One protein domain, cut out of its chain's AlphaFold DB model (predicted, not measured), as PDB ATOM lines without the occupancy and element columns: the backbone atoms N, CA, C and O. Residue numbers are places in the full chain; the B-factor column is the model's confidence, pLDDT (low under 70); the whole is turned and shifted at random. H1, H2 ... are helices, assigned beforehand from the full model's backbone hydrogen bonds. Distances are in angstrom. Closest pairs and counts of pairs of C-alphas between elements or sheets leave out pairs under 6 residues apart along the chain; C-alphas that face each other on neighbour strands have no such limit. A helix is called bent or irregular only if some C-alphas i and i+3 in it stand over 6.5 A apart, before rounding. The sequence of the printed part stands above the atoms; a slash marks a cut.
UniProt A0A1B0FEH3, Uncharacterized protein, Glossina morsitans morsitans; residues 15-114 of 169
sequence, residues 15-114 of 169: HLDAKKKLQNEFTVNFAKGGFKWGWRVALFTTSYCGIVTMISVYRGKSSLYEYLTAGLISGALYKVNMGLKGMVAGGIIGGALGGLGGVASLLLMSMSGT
ATOM      1  N   HIS A  15      32.599   2.466  71.469       74.19
ATOM      2  CA  HIS A  15      31.369   3.212  71.155       74.19
ATOM      3  C   HIS A  15      31.156   3.444  69.649       74.19
ATOM      4  O   HIS A  15      30.012   3.488  69.189       74.19
ATOM      5  N   LEU A  16      32.233   3.589  68.867       79.50
ATOM      6  CA  LEU A  16      32.140   3.776  67.415       79.50
ATOM      7  C   LEU A  16      31.680   2.500  66.696       79.50
ATOM      8  O   LEU A  16      30.858   2.567  65.782       79.50
ATOM      9  N   ASP A  17      32.154   1.339  67.146       78.19
ATOM     10  CA  ASP A  17      31.779   0.036  66.590       78.19
ATOM     11  C   ASP A  17      30.295  -0.274  66.859       78.19
ATOM     12  O   ASP A  17      29.557  -0.699  65.968       78.19
ATOM     13  N   ALA A  18      29.812   0.077  68.057       79.88
ATOM     14  CA  ALA A  18      28.399  -0.033  68.412       79.88
ATOM     15  C   ALA A  18      27.491   0.809  67.501       79.88
ATOM     16  O   ALA A  18      26.482   0.308  66.995       79.88
ATOM     17  N   LYS A  19      27.867   2.070  67.234       82.56
ATOM     18  CA  LYS A  19      27.114   2.963  66.333       82.56
ATOM     19  C   LYS A  19      27.082   2.432  64.899       82.56
ATOM     20  O   LYS A  19      26.020   2.431  64.280       82.56
ATOM     21  N   LYS A  20      28.214   1.933  64.390       84.88
ATOM     22  CA  LYS A  20      28.311   1.365  63.037       84.88
ATOM     23  C   LYS A  20      27.429   0.125  62.876       84.88
ATOM     24  O   LYS A  20      26.703   0.002  61.891       84.88
ATOM     25  N   LYS A  21      27.454  -0.783  63.856       82.69
ATOM     26  CA  LYS A  21      26.659  -2.020  63.827       82.69
ATOM     27  C   LYS A  21      25.153  -1.732  63.926       82.69
ATOM     28  O   LYS A  21      24.385  -2.347  63.192       82.69
ATOM     29  N   LEU A  22      24.751  -0.740  64.727       85.38
ATOM     30  CA  LEU A  22      23.360  -0.280  64.814       85.38
ATOM     31  C   LEU A  22      22.865   0.348  63.502       85.38
ATOM     32  O   LEU A  22      21.781   0.011  63.033       85.38
ATOM     33  N   GLN A  23      23.658   1.220  62.873       87.06
ATOM     34  CA  GLN A  23      23.307   1.806  61.571       87.06
ATOM     35  C   GLN A  23      23.161   0.739  60.481       87.06
ATOM     36  O   GLN A  23      22.225   0.795  59.680       87.06
ATOM     37  N   ASN A  24      24.054  -0.255  60.469       87.12
ATOM     38  CA  ASN A  24      23.989  -1.355  59.514       87.12
ATOM     39  C   ASN A  24      22.722  -2.203  59.720       87.12
ATOM     40  O   ASN A  24      22.002  -2.486  58.765       87.12
ATOM     41  N   GLU A  25      22.400  -2.556  60.968       87.38
ATOM     42  CA  GLU A  25      21.189  -3.322  61.269       87.38
ATOM     43  C   GLU A  25      19.913  -2.538  60.930       87.38
ATOM     44  O   GLU A  25      18.993  -3.088  60.323       87.38
ATOM     45  N   PHE A  26      19.870  -1.241  61.253       87.62
ATOM     46  CA  PHE A  26      18.756  -0.371  60.884       87.62
ATOM     47  C   PHE A  26      18.572  -0.314  59.367       87.62
ATOM     48  O   PHE A  26      17.461  -0.510  58.890       87.62
ATOM     49  N   THR A  27      19.653  -0.126  58.608       90.75
ATOM     50  CA  THR A  27      19.607  -0.056  57.138       90.75
ATOM     51  C   THR A  27      19.071  -1.351  56.531       90.75
ATOM     52  O   THR A  27      18.175  -1.325  55.686       90.75
ATOM     53  N   VAL A  28      19.562  -2.503  56.998       89.50
ATOM     54  CA  VAL A  28      19.117  -3.814  56.505       89.50
ATOM     55  C   VAL A  28      17.654  -4.074  56.870       89.50
ATOM     56  O   VAL A  28      16.880  -4.543  56.033       89.50
ATOM     57  N   ASN A  29      17.249  -3.753  58.099       88.88
ATOM     58  CA  ASN A  29      15.867  -3.929  58.541       88.88
ATOM     59  C   ASN A  29      14.913  -2.956  57.838       88.88
ATOM     60  O   ASN A  29      13.798  -3.348  57.491       88.88
ATOM     61  N   PHE A  30      15.356  -1.729  57.564       90.38
ATOM     62  CA  PHE A  30      14.613  -0.739  56.795       90.38
ATOM     63  C   PHE A  30      14.395  -1.211  55.357       90.38
ATOM     64  O   PHE A  30      13.259  -1.217  54.891       90.38
ATOM     65  N   ALA A  31      15.437  -1.703  54.681       91.38
ATOM     66  CA  ALA A  31      15.317  -2.234  53.324       91.38
ATOM     67  C   ALA A  31      14.376  -3.452  53.260       91.38
ATOM     68  O   ALA A  31      13.483  -3.511  52.412       91.38
ATOM     69  N   LYS A  32      14.511  -4.402  54.198       90.94
ATOM     70  CA  LYS A  32      13.628  -5.581  54.279       90.94
ATOM     71  C   LYS A  32      12.176  -5.200  54.581       90.94
ATOM     72  O   LYS A  32      11.257  -5.745  53.969       90.94
ATOM     73  N   GLY A  33      11.961  -4.271  55.512       90.00
ATOM     74  CA  GLY A  33      10.636  -3.753  55.850       90.00
ATOM     75  C   GLY A  33      10.000  -3.008  54.677       90.00
ATOM     76  O   GLY A  33       8.856  -3.290  54.314       90.00
ATOM     77  N   GLY A  34      10.780  -2.133  54.039       90.94
ATOM     78  CA  GLY A  34      10.396  -1.360  52.865       90.94
ATOM     79  C   GLY A  34       9.986  -2.249  51.700       90.94
ATOM     80  O   GLY A  34       8.925  -2.035  51.131       90.94
ATOM     81  N   PHE A  35      10.737  -3.308  51.393       91.06
ATOM     82  CA  PHE A  35      10.366  -4.232  50.317       91.06
ATOM     83  C   PHE A  35       9.095  -5.037  50.640       91.06
ATOM     84  O   PHE A  35       8.191  -5.157  49.810       91.06
ATOM     85  N   LYS A  36       8.973  -5.544  51.878       90.12
ATOM     86  CA  LYS A  36       7.825  -6.361  52.315       90.12
ATOM     87  C   LYS A  36       6.495  -5.606  52.244       90.12
ATOM     88  O   LYS A  36       5.471  -6.206  51.913       90.12
ATOM     89  N   TRP A  37       6.497  -4.319  52.580       88.69
ATOM     90  CA  TRP A  37       5.303  -3.471  52.520       88.69
ATOM     91  C   TRP A  37       5.163  -2.721  51.194       88.69
ATOM     92  O   TRP A  37       4.046  -2.520  50.721       88.69
ATOM     93  N   GLY A  38       6.281  -2.368  50.567       90.50
ATOM     94  CA  GLY A  38       6.340  -1.553  49.360       90.50
ATOM     95  C   GLY A  38       5.580  -2.166  48.196       90.50
ATOM     96  O   GLY A  38       4.811  -1.460  47.558       90.50
ATOM     97  N   TRP A  39       5.686  -3.480  47.970       89.44
ATOM     98  CA  TRP A  39       4.951  -4.116  46.868       89.44
ATOM     99  C   TRP A  39       3.423  -4.021  47.039       89.44
ATOM    100  O   TRP A  39       2.699  -3.845  46.062       89.44
ATOM    101  N   ARG A  40       2.921  -4.076  48.284       87.56
ATOM    102  CA  ARG A  40       1.486  -3.951  48.588       87.56
ATOM    103  C   ARG A  40       0.984  -2.545  48.287       87.56
ATOM    104  O   ARG A  40      -0.068  -2.393  47.675       87.56
ATOM    105  N   VAL A  41       1.754  -1.542  48.706       88.38
ATOM    106  CA  VAL A  41       1.449  -0.130  48.448       88.38
ATOM    107  C   VAL A  41       1.549   0.163  46.953       88.38
ATOM    108  O   VAL A  41       0.646   0.776  46.401       88.38
ATOM    109  N   ALA A  42       2.587  -0.338  46.281       90.50
ATOM    110  CA  ALA A  42       2.781  -0.157  44.847       90.50
ATOM    111  C   ALA A  42       1.609  -0.721  44.037       90.50
ATOM    112  O   ALA A  42       1.081  -0.024  43.177       90.50
ATOM    113  N   LEU A  43       1.142  -1.941  44.336       88.94
ATOM    114  CA  LEU A  43      -0.026  -2.507  43.653       88.94
ATOM    115  C   LEU A  43      -1.286  -1.666  43.851       88.94
ATOM    116  O   LEU A  43      -2.008  -1.406  42.887       88.94
ATOM    117  N   PHE A  44      -1.540  -1.223  45.083       87.44
ATOM    118  CA  PHE A  44      -2.687  -0.371  45.370       87.44
ATOM    119  C   PHE A  44      -2.600   0.950  44.594       87.44
ATOM    120  O   PHE A  44      -3.512   1.261  43.831       87.44
ATOM    121  N   THR A  45      -1.487   1.677  44.708       89.19
ATOM    122  CA  THR A  45      -1.293   2.983  44.065       89.19
ATOM    123  C   THR A  45      -1.341   2.893  42.543       89.19
ATOM    124  O   THR A  45      -2.015   3.700  41.912       89.19
ATOM    125  N   THR A  46      -0.692   1.895  41.936       91.25
ATOM    126  CA  THR A  46      -0.728   1.710  40.477       91.25
ATOM    127  C   THR A  46      -2.145   1.424  39.992       91.25
ATOM    128  O   THR A  46      -2.589   2.030  39.017       91.25
ATOM    129  N   SER A  47      -2.889   0.556  40.691       91.00
ATOM    130  CA  SER A  47      -4.289   0.289  40.342       91.00
ATOM    131  C   SER A  47      -5.156   1.544  40.470       91.00
ATOM    132  O   SER A  47      -5.950   1.835  39.583       91.00
ATOM    133  N   TYR A  48      -4.956   2.324  41.535       90.12
ATOM    134  CA  TYR A  48      -5.683   3.560  41.795       90.12
ATOM    135  C   TYR A  48      -5.427   4.601  40.711       90.12
ATOM    136  O   TYR A  48      -6.374   5.069  40.085       90.12
ATOM    137  N   CYS A  49      -4.162   4.905  40.415       89.69
ATOM    138  CA  CYS A  49      -3.809   5.846  39.356       89.69
ATOM    139  C   CYS A  49      -4.344   5.393  37.989       89.69
ATOM    140  O   CYS A  49      -4.842   6.221  37.225       89.69
ATOM    141  N   GLY A  50      -4.296   4.089  37.692       89.94
ATOM    142  CA  GLY A  50      -4.850   3.525  36.461       89.94
ATOM    143  C   GLY A  50      -6.359   3.745  36.338       89.94
ATOM    144  O   GLY A  50      -6.828   4.233  35.310       89.94
ATOM    145  N   ILE A  51      -7.115   3.456  37.400       90.31
ATOM    146  CA  ILE A  51      -8.573   3.632  37.416       90.31
ATOM    147  C   ILE A  51      -8.950   5.115  37.375       90.31
ATOM    148  O   ILE A  51      -9.812   5.494  36.586       90.31
ATOM    149  N   VAL A  52      -8.274   5.973  38.149       88.12
ATOM    150  CA  VAL A  52      -8.473   7.433  38.096       88.12
ATOM    151  C   VAL A  52      -8.260   7.947  36.675       88.12
ATOM    152  O   VAL A  52      -9.095   8.689  36.161       88.12
ATOM    153  N   THR A  53      -7.178   7.528  36.016       86.69
ATOM    154  CA  THR A  53      -6.863   7.958  34.645       86.69
ATOM    155  C   THR A  53      -7.923   7.469  33.660       86.69
ATOM    156  O   THR A  53      -8.396   8.248  32.836       86.69
ATOM    157  N   MET A  54      -8.353   6.210  33.775       86.75
ATOM    158  CA  MET A  54      -9.394   5.633  32.919       86.75
ATOM    159  C   MET A  54     -10.732   6.373  33.061       86.75
ATOM    160  O   MET A  54     -11.346   6.736  32.057       86.75
ATOM    161  N   ILE A  55     -11.154   6.665  34.295       85.00
ATOM    162  CA  ILE A  55     -12.382   7.423  34.572       85.00
ATOM    163  C   ILE A  55     -12.257   8.864  34.054       85.00
ATOM    164  O   ILE A  55     -13.173   9.356  33.393       85.00
ATOM    165  N   SER A  56     -11.113   9.513  34.285       81.81
ATOM    166  CA  SER A  56     -10.857  10.893  33.844       81.81
ATOM    167  C   SER A  56     -10.895  11.026  32.319       81.81
ATOM    168  O   SER A  56     -11.422  12.002  31.790       81.81
ATOM    169  N   VAL A  57     -10.372  10.032  31.588       79.88
ATOM    170  CA  VAL A  57     -10.429  10.005  30.117       79.88
ATOM    171  C   VAL A  57     -11.866   9.852  29.619       79.88
ATOM    172  O   VAL A  57     -12.218  10.501  28.638       79.88
ATOM    173  N   TYR A  58     -12.686   9.042  30.290       80.31
ATOM    174  CA  TYR A  58     -14.063   8.781  29.868       80.31
ATOM    175  C   TYR A  58     -15.013   9.952  30.156       80.31
ATOM    176  O   TYR A  58     -15.828  10.309  29.312       80.31
ATOM    177  N   ARG A  59     -14.919  10.565  31.345       75.19
ATOM    178  CA  ARG A  59     -15.823  11.654  31.762       75.19
ATOM    179  C   ARG A  59     -15.350  13.050  31.367       75.19
ATOM    180  O   ARG A  59     -16.166  13.968  31.348       75.19
ATOM    181  N   GLY A  60     -14.058  13.228  31.083       66.75
ATOM    182  CA  GLY A  60     -13.485  14.517  30.682       66.75
ATOM    183  C   GLY A  60     -13.554  15.610  31.755       66.75
ATOM    184  O   GLY A  60     -13.303  16.769  31.447       66.75
ATOM    185  N   LYS A  61     -13.892  15.253  32.996       65.12
ATOM    186  CA  LYS A  61     -13.948  16.134  34.165       65.12
ATOM    187  C   LYS A  61     -13.139  15.496  35.285       65.12
ATOM    188  O   LYS A  61     -12.915  14.291  35.250       65.12
ATOM    189  N   SER A  62     -12.708  16.306  36.247       65.44
ATOM    190  CA  SER A  62     -12.015  15.832  37.447       65.44
ATOM    191  C   SER A  62     -12.777  16.277  38.679       65.44
ATOM    192  O   SER A  62     -12.767  17.448  39.049       65.44
ATOM    193  N   SER A  63     -13.493  15.342  39.292       73.75
ATOM    194  CA  SER A  63     -14.306  15.587  40.482       73.75
ATOM    195  C   SER A  63     -13.896  14.661  41.618       73.75
ATOM    196  O   SER A  63     -13.464  13.531  41.393       73.75
ATOM    197  N   LEU A  64     -14.100  15.106  42.860       79.25
ATOM    198  CA  LEU A  64     -13.782  14.326  44.060       79.25
ATOM    199  C   LEU A  64     -14.433  12.928  44.052       79.25
ATOM    200  O   LEU A  64     -13.849  11.963  44.539       79.25
ATOM    201  N   TYR A  65     -15.609  12.799  43.433       83.06
ATOM    202  CA  TYR A  65     -16.302  11.521  43.267       83.06
ATOM    203  C   TYR A  65     -15.496  10.486  42.474       83.06
ATOM    204  O   TYR A  65     -15.562   9.300  42.779       83.06
ATOM    205  N   GLU A  66     -14.712  10.900  41.482       84.25
ATOM    206  CA  GLU A  66     -13.932   9.974  40.655       84.25
ATOM    207  C   GLU A  66     -12.781   9.382  41.463       84.25
ATOM    208  O   GLU A  66     -12.577   8.174  41.445       84.25
ATOM    209  N   TYR A  67     -12.118  10.201  42.278       86.75
ATOM    210  CA  TYR A  67     -11.092   9.739  43.212       86.75
ATOM    211  C   TYR A  67     -11.662   8.817  44.299       86.75
ATOM    212  O   TYR A  67     -11.062   7.790  44.618       86.75
ATOM    213  N   LEU A  68     -12.856   9.121  44.821       89.44
ATOM    214  CA  LEU A  68     -13.558   8.249  45.772       89.44
ATOM    215  C   LEU A  68     -13.918   6.897  45.145       89.44
ATOM    216  O   LEU A  68     -13.627   5.850  45.723       89.44
ATOM    217  N   THR A  69     -14.528   6.905  43.957       89.25
ATOM    218  CA  THR A  69     -14.907   5.670  43.250       89.25
ATOM    219  C   THR A  69     -13.690   4.854  42.832       89.25
ATOM    220  O   THR A  69     -13.682   3.643  43.036       89.25
ATOM    221  N   ALA A  70     -12.627   5.492  42.345       90.19
ATOM    222  CA  ALA A  70     -11.380   4.813  42.023       90.19
ATOM    223  C   ALA A  70     -10.749   4.184  43.270       90.19
ATOM    224  O   ALA A  70     -10.344   3.026  43.230       90.19
ATOM    225  N   GLY A  71     -10.738   4.900  44.397       89.81
ATOM    226  CA  GLY A  71     -10.281   4.375  45.681       89.81
ATOM    227  C   GLY A  71     -11.098   3.171  46.157       89.81
ATOM    228  O   GLY A  71     -10.521   2.161  46.565       89.81
ATOM    229  N   LEU A  72     -12.431   3.243  46.056       92.00
ATOM    230  CA  LEU A  72     -13.330   2.131  46.384       92.00
ATOM    231  C   LEU A  72     -13.027   0.903  45.517       92.00
ATOM    232  O   LEU A  72     -12.881  -0.199  46.047       92.00
ATOM    233  N   ILE A  73     -12.912   1.082  44.199       91.19
ATOM    234  CA  ILE A  73     -12.684  -0.021  43.259       91.19
ATOM    235  C   ILE A  73     -11.293  -0.627  43.482       91.19
ATOM    236  O   ILE A  73     -11.182  -1.842  43.630       91.19
ATOM    237  N   SER A  74     -10.245   0.191  43.593       91.50
ATOM    238  CA  SER A  74      -8.880  -0.272  43.883       91.50
ATOM    239  C   SER A  74      -8.771  -0.995  45.222       91.50
ATOM    240  O   SER A  74      -8.121  -2.037  45.317       91.50
ATOM    241  N   GLY A  75      -9.431  -0.479  46.262       88.69
ATOM    242  CA  GLY A  75      -9.458  -1.099  47.584       88.69
ATOM    243  C   GLY A  75     -10.207  -2.430  47.598       88.69
ATOM    244  O   GLY A  75      -9.758  -3.390  48.234       88.69
ATOM    245  N   ALA A  76     -11.312  -2.518  46.855       88.75
ATOM    246  CA  ALA A  76     -12.045  -3.762  46.668       88.75
ATOM    247  C   ALA A  76     -11.200  -4.786  45.894       88.75
ATOM    248  O   ALA A  76     -11.075  -5.923  46.352       88.75
ATOM    249  N   LEU A  77     -10.552  -4.370  44.794       87.00
ATOM    250  CA  LEU A  77      -9.659  -5.213  43.988       87.00
ATOM    251  C   LEU A  77      -8.503  -5.784  44.814       87.00
ATOM    252  O   LEU A  77      -8.204  -6.975  44.722       87.00
ATOM    253  N   TYR A  78      -7.895  -4.968  45.677       84.81
ATOM    254  CA  TYR A  78      -6.790  -5.394  46.537       84.81
ATOM    255  C   TYR A  78      -7.164  -6.561  47.473       84.81
ATOM    256  O   TYR A  78      -6.315  -7.377  47.841       84.81
ATOM    257  N   LYS A  79      -8.440  -6.664  47.861       84.19
ATOM    258  CA  LYS A  79      -8.949  -7.650  48.825       84.19
ATOM    259  C   LYS A  79      -9.841  -8.733  48.212       84.19
ATOM    260  O   LYS A  79     -10.436  -9.495  48.973       84.19
ATOM    261  N   VAL A  80      -9.876  -8.880  46.882       83.94
ATOM    262  CA  VAL A  80     -10.666  -9.925  46.189       83.94
ATOM    263  C   VAL A  80     -10.352 -11.324  46.721       83.94
ATOM    264  O   VAL A  80     -11.259 -12.112  46.971       83.94
ATOM    265  N   ASN A  81      -9.079 -11.604  47.010       81.56
ATOM    266  CA  ASN A  81      -8.647 -12.909  47.517       81.56
ATOM    267  C   ASN A  81      -9.126 -13.225  48.958       81.56
ATOM    268  O   ASN A  81      -8.982 -14.345  49.426       81.56
ATOM    269  N   MET A  82      -9.693 -12.258  49.694       83.62
ATOM    270  CA  MET A  82     -10.263 -12.480  51.037       83.62
ATOM    271  C   MET A  82     -11.799 -12.616  51.022       83.62
ATOM    272  O   MET A  82     -12.432 -12.587  52.080       83.62
ATOM    273  N   GLY A  83     -12.406 -12.744  49.838       89.44
ATOM    274  CA  GLY A  83     -13.851 -12.887  49.655       89.44
ATOM    275  C   GLY A  83     -14.635 -11.576  49.786       89.44
ATOM    276  O   GLY A  83     -14.081 -10.499  50.008       89.44
ATOM    277  N   LEU A  84     -15.965 -11.670  49.674       87.50
ATOM    278  CA  LEU A  84     -16.857 -10.509  49.541       87.50
ATOM    279  C   LEU A  84     -16.791  -9.540  50.736       87.50
ATOM    280  O   LEU A  84     -16.738  -8.327  50.555       87.50
ATOM    281  N   LYS A  85     -16.721 -10.059  51.970       87.44
ATOM    282  CA  LYS A  85     -16.569  -9.223  53.179       87.44
ATOM    283  C   LYS A  85     -15.231  -8.472  53.187       87.44
ATOM    284  O   LYS A  85     -15.175  -7.313  53.595       87.44
ATOM    285  N   GLY A  86     -14.168  -9.121  52.705       86.81
ATOM    286  CA  GLY A  86     -12.850  -8.514  52.545       86.81
ATOM    287  C   GLY A  86     -12.853  -7.404  51.497       86.81
ATOM    288  O   GLY A  86     -12.274  -6.348  51.744       86.81
ATOM    289  N   MET A  87     -13.549  -7.614  50.377       89.69
ATOM    290  CA  MET A  87     -13.725  -6.608  49.327       89.69
ATOM    291  C   MET A  87     -14.476  -5.375  49.824       89.69
ATOM    292  O   MET A  87     -14.048  -4.266  49.538       89.69
ATOM    293  N   VAL A  88     -15.555  -5.539  50.598       90.75
ATOM    294  CA  VAL A  88     -16.310  -4.397  51.145       90.75
ATOM    295  C   VAL A  88     -15.446  -3.585  52.111       90.75
ATOM    296  O   VAL A  88     -15.353  -2.368  51.978       90.75
ATOM    297  N   ALA A  89     -14.751  -4.246  53.041       91.00
ATOM    298  CA  ALA A  89     -13.862  -3.561  53.980       91.00
ATOM    299  C   ALA A  89     -12.677  -2.878  53.271       91.00
ATOM    300  O   ALA A  89     -12.336  -1.737  53.581       91.00
ATOM    301  N   GLY A  90     -12.066  -3.564  52.299       88.69
ATOM    302  CA  GLY A  90     -10.990  -3.020  51.470       88.69
ATOM    303  C   GLY A  90     -11.456  -1.837  50.632       88.69
ATOM    304  O   GLY A  90     -10.755  -0.834  50.561       88.69
ATOM    305  N   GLY A  91     -12.661  -1.930  50.071       90.62
ATOM    306  CA  GLY A  91     -13.324  -0.860  49.344       90.62
ATOM    307  C   GLY A  91     -13.500   0.368  50.220       90.62
ATOM    308  O   GLY A  91     -12.955   1.403  49.877       90.62
ATOM    309  N   ILE A  92     -14.154   0.259  51.382       92.25
ATOM    310  CA  ILE A  92     -14.383   1.398  52.296       92.25
ATOM    311  C   ILE A  92     -13.069   2.108  52.655       92.25
ATOM    312  O   ILE A  92     -12.973   3.330  52.542       92.25
ATOM    313  N   ILE A  93     -12.040   1.346  53.045       91.50
ATOM    314  CA  ILE A  93     -10.722   1.903  53.384       91.50
ATOM    315  C   ILE A  93     -10.076   2.549  52.152       91.50
ATOM    316  O   ILE A  93      -9.554   3.660  52.236       91.50
ATOM    317  N   GLY A  94     -10.131   1.880  51.000       90.00
ATOM    318  CA  GLY A  94      -9.601   2.391  49.739       90.00
ATOM    319  C   GLY A  94     -10.315   3.654  49.270       90.00
ATOM    320  O   GLY A  94      -9.661   4.570  48.791       90.00
ATOM    321  N   GLY A  95     -11.629   3.749  49.467       92.00
ATOM    322  CA  GLY A  95     -12.431   4.933  49.180       92.00
ATOM    323  C   GLY A  95     -12.058   6.100  50.083       92.00
ATOM    324  O   GLY A  95     -11.857   7.199  49.583       92.00
ATOM    325  N   ALA A  96     -11.872   5.869  51.385       92.62
ATOM    326  CA  ALA A  96     -11.402   6.907  52.303       92.62
ATOM    327  C   ALA A  96     -10.002   7.421  51.916       92.62
ATOM    328  O   ALA A  96      -9.787   8.628  51.828       92.62
ATOM    329  N   LEU A  97      -9.067   6.512  51.617       90.12
ATOM    330  CA  LEU A  97      -7.712   6.868  51.177       90.12
ATOM    331  C   LEU A  97      -7.704   7.557  49.805       90.12
ATOM    332  O   LEU A  97      -6.988   8.539  49.624       90.12
ATOM    333  N   GLY A  98      -8.515   7.085  48.857       89.50
ATOM    334  CA  GLY A  98      -8.687   7.701  47.541       89.50
ATOM    335  C   GLY A  98      -9.328   9.083  47.635       89.50
ATOM    336  O   GLY A  98      -8.899  10.004  46.954       89.50
ATOM    337  N   GLY A  99     -10.281   9.272  48.550       90.88
ATOM    338  CA  GLY A  99     -10.861  10.576  48.865       90.88
ATOM    339  C   GLY A  99      -9.829  11.552  49.419       90.88
ATOM    340  O   GLY A  99      -9.718  12.663  48.912       90.88
ATOM    341  N   LEU A 100      -9.026  11.130  50.402       91.19
ATOM    342  CA  LEU A 100      -7.919  11.940  50.924       91.19
ATOM    343  C   LEU A 100      -6.905  12.290  49.827       91.19
ATOM    344  O   LEU A 100      -6.484  13.441  49.729       91.19
ATOM    345  N   GLY A 101      -6.557  11.322  48.975       87.44
ATOM    346  CA  GLY A 101      -5.694  11.541  47.816       87.44
ATOM    347  C   GLY A 101      -6.287  12.545  46.827       87.44
ATOM    348  O   GLY A 101      -5.597  13.470  46.417       87.44
ATOM    349  N   GLY A 102      -7.574  12.418  46.501       86.44
ATOM    350  CA  GLY A 102      -8.296  13.336  45.622       86.44
ATOM    351  C   GLY A 102      -8.386  14.754  46.182       86.44
ATOM    352  O   GLY A 102      -8.128  15.707  45.456       86.44
ATOM    353  N   VAL A 103      -8.672  14.912  47.480       88.94
ATOM    354  CA  VAL A 103      -8.642  16.227  48.147       88.94
ATOM    355  C   VAL A 103      -7.241  16.824  48.083       88.94
ATOM    356  O   VAL A 103      -7.100  17.983  47.709       88.94
ATOM    357  N   ALA A 104      -6.201  16.045  48.393       88.44
ATOM    358  CA  ALA A 104      -4.822  16.517  48.306       88.44
ATOM    359  C   ALA A 104      -4.454  16.943  46.875       88.44
ATOM    360  O   ALA A 104      -3.861  18.003  46.690       88.44
ATOM    361  N   SER A 105      -4.852  16.174  45.856       84.69
ATOM    362  CA  SER A 105      -4.641  16.527  44.447       84.69
ATOM    363  C   SER A 105      -5.379  17.807  44.048       84.69
ATOM    364  O   SER A 105      -4.780  18.687  43.434       84.69
ATOM    365  N   LEU A 106      -6.648  17.952  44.440       83.88
ATOM    366  CA  LEU A 106      -7.438  19.153  44.161       83.88
ATOM    367  C   LEU A 106      -6.894  20.383  44.897       83.88
ATOM    368  O   LEU A 106      -6.894  21.475  44.331       83.88
ATOM    369  N   LEU A 107      -6.389  20.222  46.123       86.69
ATOM    370  CA  LEU A 107      -5.715  21.290  46.865       86.69
ATOM    371  C   LEU A 107      -4.415  21.709  46.184       86.69
ATOM    372  O   LEU A 107      -4.183  22.902  46.021       86.69
ATOM    373  N   LEU A 108      -3.587  20.753  45.752       86.06
ATOM    374  CA  LEU A 108      -2.354  21.042  45.012       86.06
ATOM    375  C   LEU A 108      -2.644  21.816  43.722       86.06
ATOM    376  O   LEU A 108      -1.970  22.800  43.434       86.06
ATOM    377  N   MET A 109      -3.678  21.420  42.985       80.94
ATOM    378  CA  MET A 109      -4.122  22.139  41.790       80.94
ATOM    379  C   MET A 109      -4.670  23.529  42.099       80.94
ATOM    380  O   MET A 109      -4.298  24.497  41.439       80.94
ATOM    381  N   SER A 110      -5.483  23.646  43.151       80.06
ATOM    382  CA  SER A 110      -6.018  24.936  43.596       80.06
ATOM    383  C   SER A 110      -4.895  25.891  44.015       80.06
ATOM    384  O   SER A 110      -4.939  27.067  43.673       80.06
ATOM    385  N   MET A 111      -3.850  25.391  44.688       83.94
ATOM    386  CA  MET A 111      -2.654  26.177  45.023       83.94
ATOM    387  C   MET A 111      -1.825  26.542  43.788       83.94
ATOM    388  O   MET A 111      -1.241  27.619  43.744       83.94
ATOM    389  N   SER A 112      -1.782  25.668  42.782       81.38
ATOM    390  CA  SER A 112      -1.117  25.944  41.506       81.38
ATOM    391  C   SER A 112      -1.891  26.934  40.626       81.38
ATOM    392  O   SER A 112      -1.367  27.331  39.588       81.38
ATOM    393  N   GLY A 113      -3.124  27.298  40.993       78.75
ATOM    394  CA  GLY A 113      -3.990  28.168  40.196       78.75
ATOM    395  C   GLY A 113      -4.453  27.547  38.876       78.75
ATOM    396  O   GLY A 113      -4.921  28.276  38.013       78.75
ATOM    397  N   THR A 114      -4.318  26.226  38.708       74.44
ATOM    398  CA  THR A 114      -4.685  25.516  37.475       74.44
ATOM    399  C   THR A 114      -5.803  24.519  37.740       74.44
ATOM    400  O   THR A 114      -5.847  23.853  38.777       74.44
TER     401      THR A 114
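AT A GLANCE: This is residues 15 to 114 of the 169 residues of an uncharacterized protein of Glossina morsitans morsitans (UniProt A0A1B0FEH3). A long bent helix, H1, starts as an arm that sticks out, residues 15 to 39, and its second part, H1b, crosses over a hairpin of two helices, H2 and H3, with H2 between H1b and H3. The end of H3 sticks out too, with residues 107 to 113 standing free. The printed part has 100 residues, with three named helices in the order H1, H2, H3 and no named strand: all helix. It is only just loose, close to extended, with a radius of gyration of the C-alphas of 18.6 A, and flat, spanning 61 by 43 by 18 A.

HOW THE PARTS SIT: H1, residues 15 to 59, was assigned as one helix by its hydrogen bonds but is bent: C-alphas 36 and 39 are 6.6 A apart. Its arms, H1a and H1b, stand at a steep tilt of 44 degrees. H1a is apart from H2, residues 64 to 78, and from H3, residues 80 to 111. H1b and H2 form a helical hairpin and touch, opposite ways at a steep tilt of 42 degrees; their closest C-alphas, of Tyr 48 and Ser 74, are 5.4 A apart. H2 and H3, also a helical hairpin, touch at Leu 72 and Gly 95, their closest C-alphas, 4.1 A apart; they run opposite ways at a shallow tilt of 32 degrees, only just short of steep. H1b and H3 are close but not clearly touching, with their closest C-alphas, of Tyr 48 and Gly 98, 7.7 A apart. Every O i to N i+4 pair is within hydrogen-bond range in H1a, H1b and H2, and 25 of 28 in H3.

IN THESE COORDINATES: H1a, residues 15 to 36, begins at C-alpha 15 (31.369, 3.212, 71.155) and is 31.6 A long. H1b, residues 39 to 59, is 30.1 A long. H2 measures 21.1 A. H3, 37.0 A long, ends at C-alpha 111 (-2.654, 26.177, 45.023); it is irregular, with C-alphas 81 and 84 8.8 A apart, and has a kink of 90 degrees near residue 87.

THE WHOLE: The C-alphas farthest apart, of His 15 and Arg 59, are 62.0 A apart. The printed part has no cut, and both links are tight. Residues 60 to 62 have pLDDT under 70.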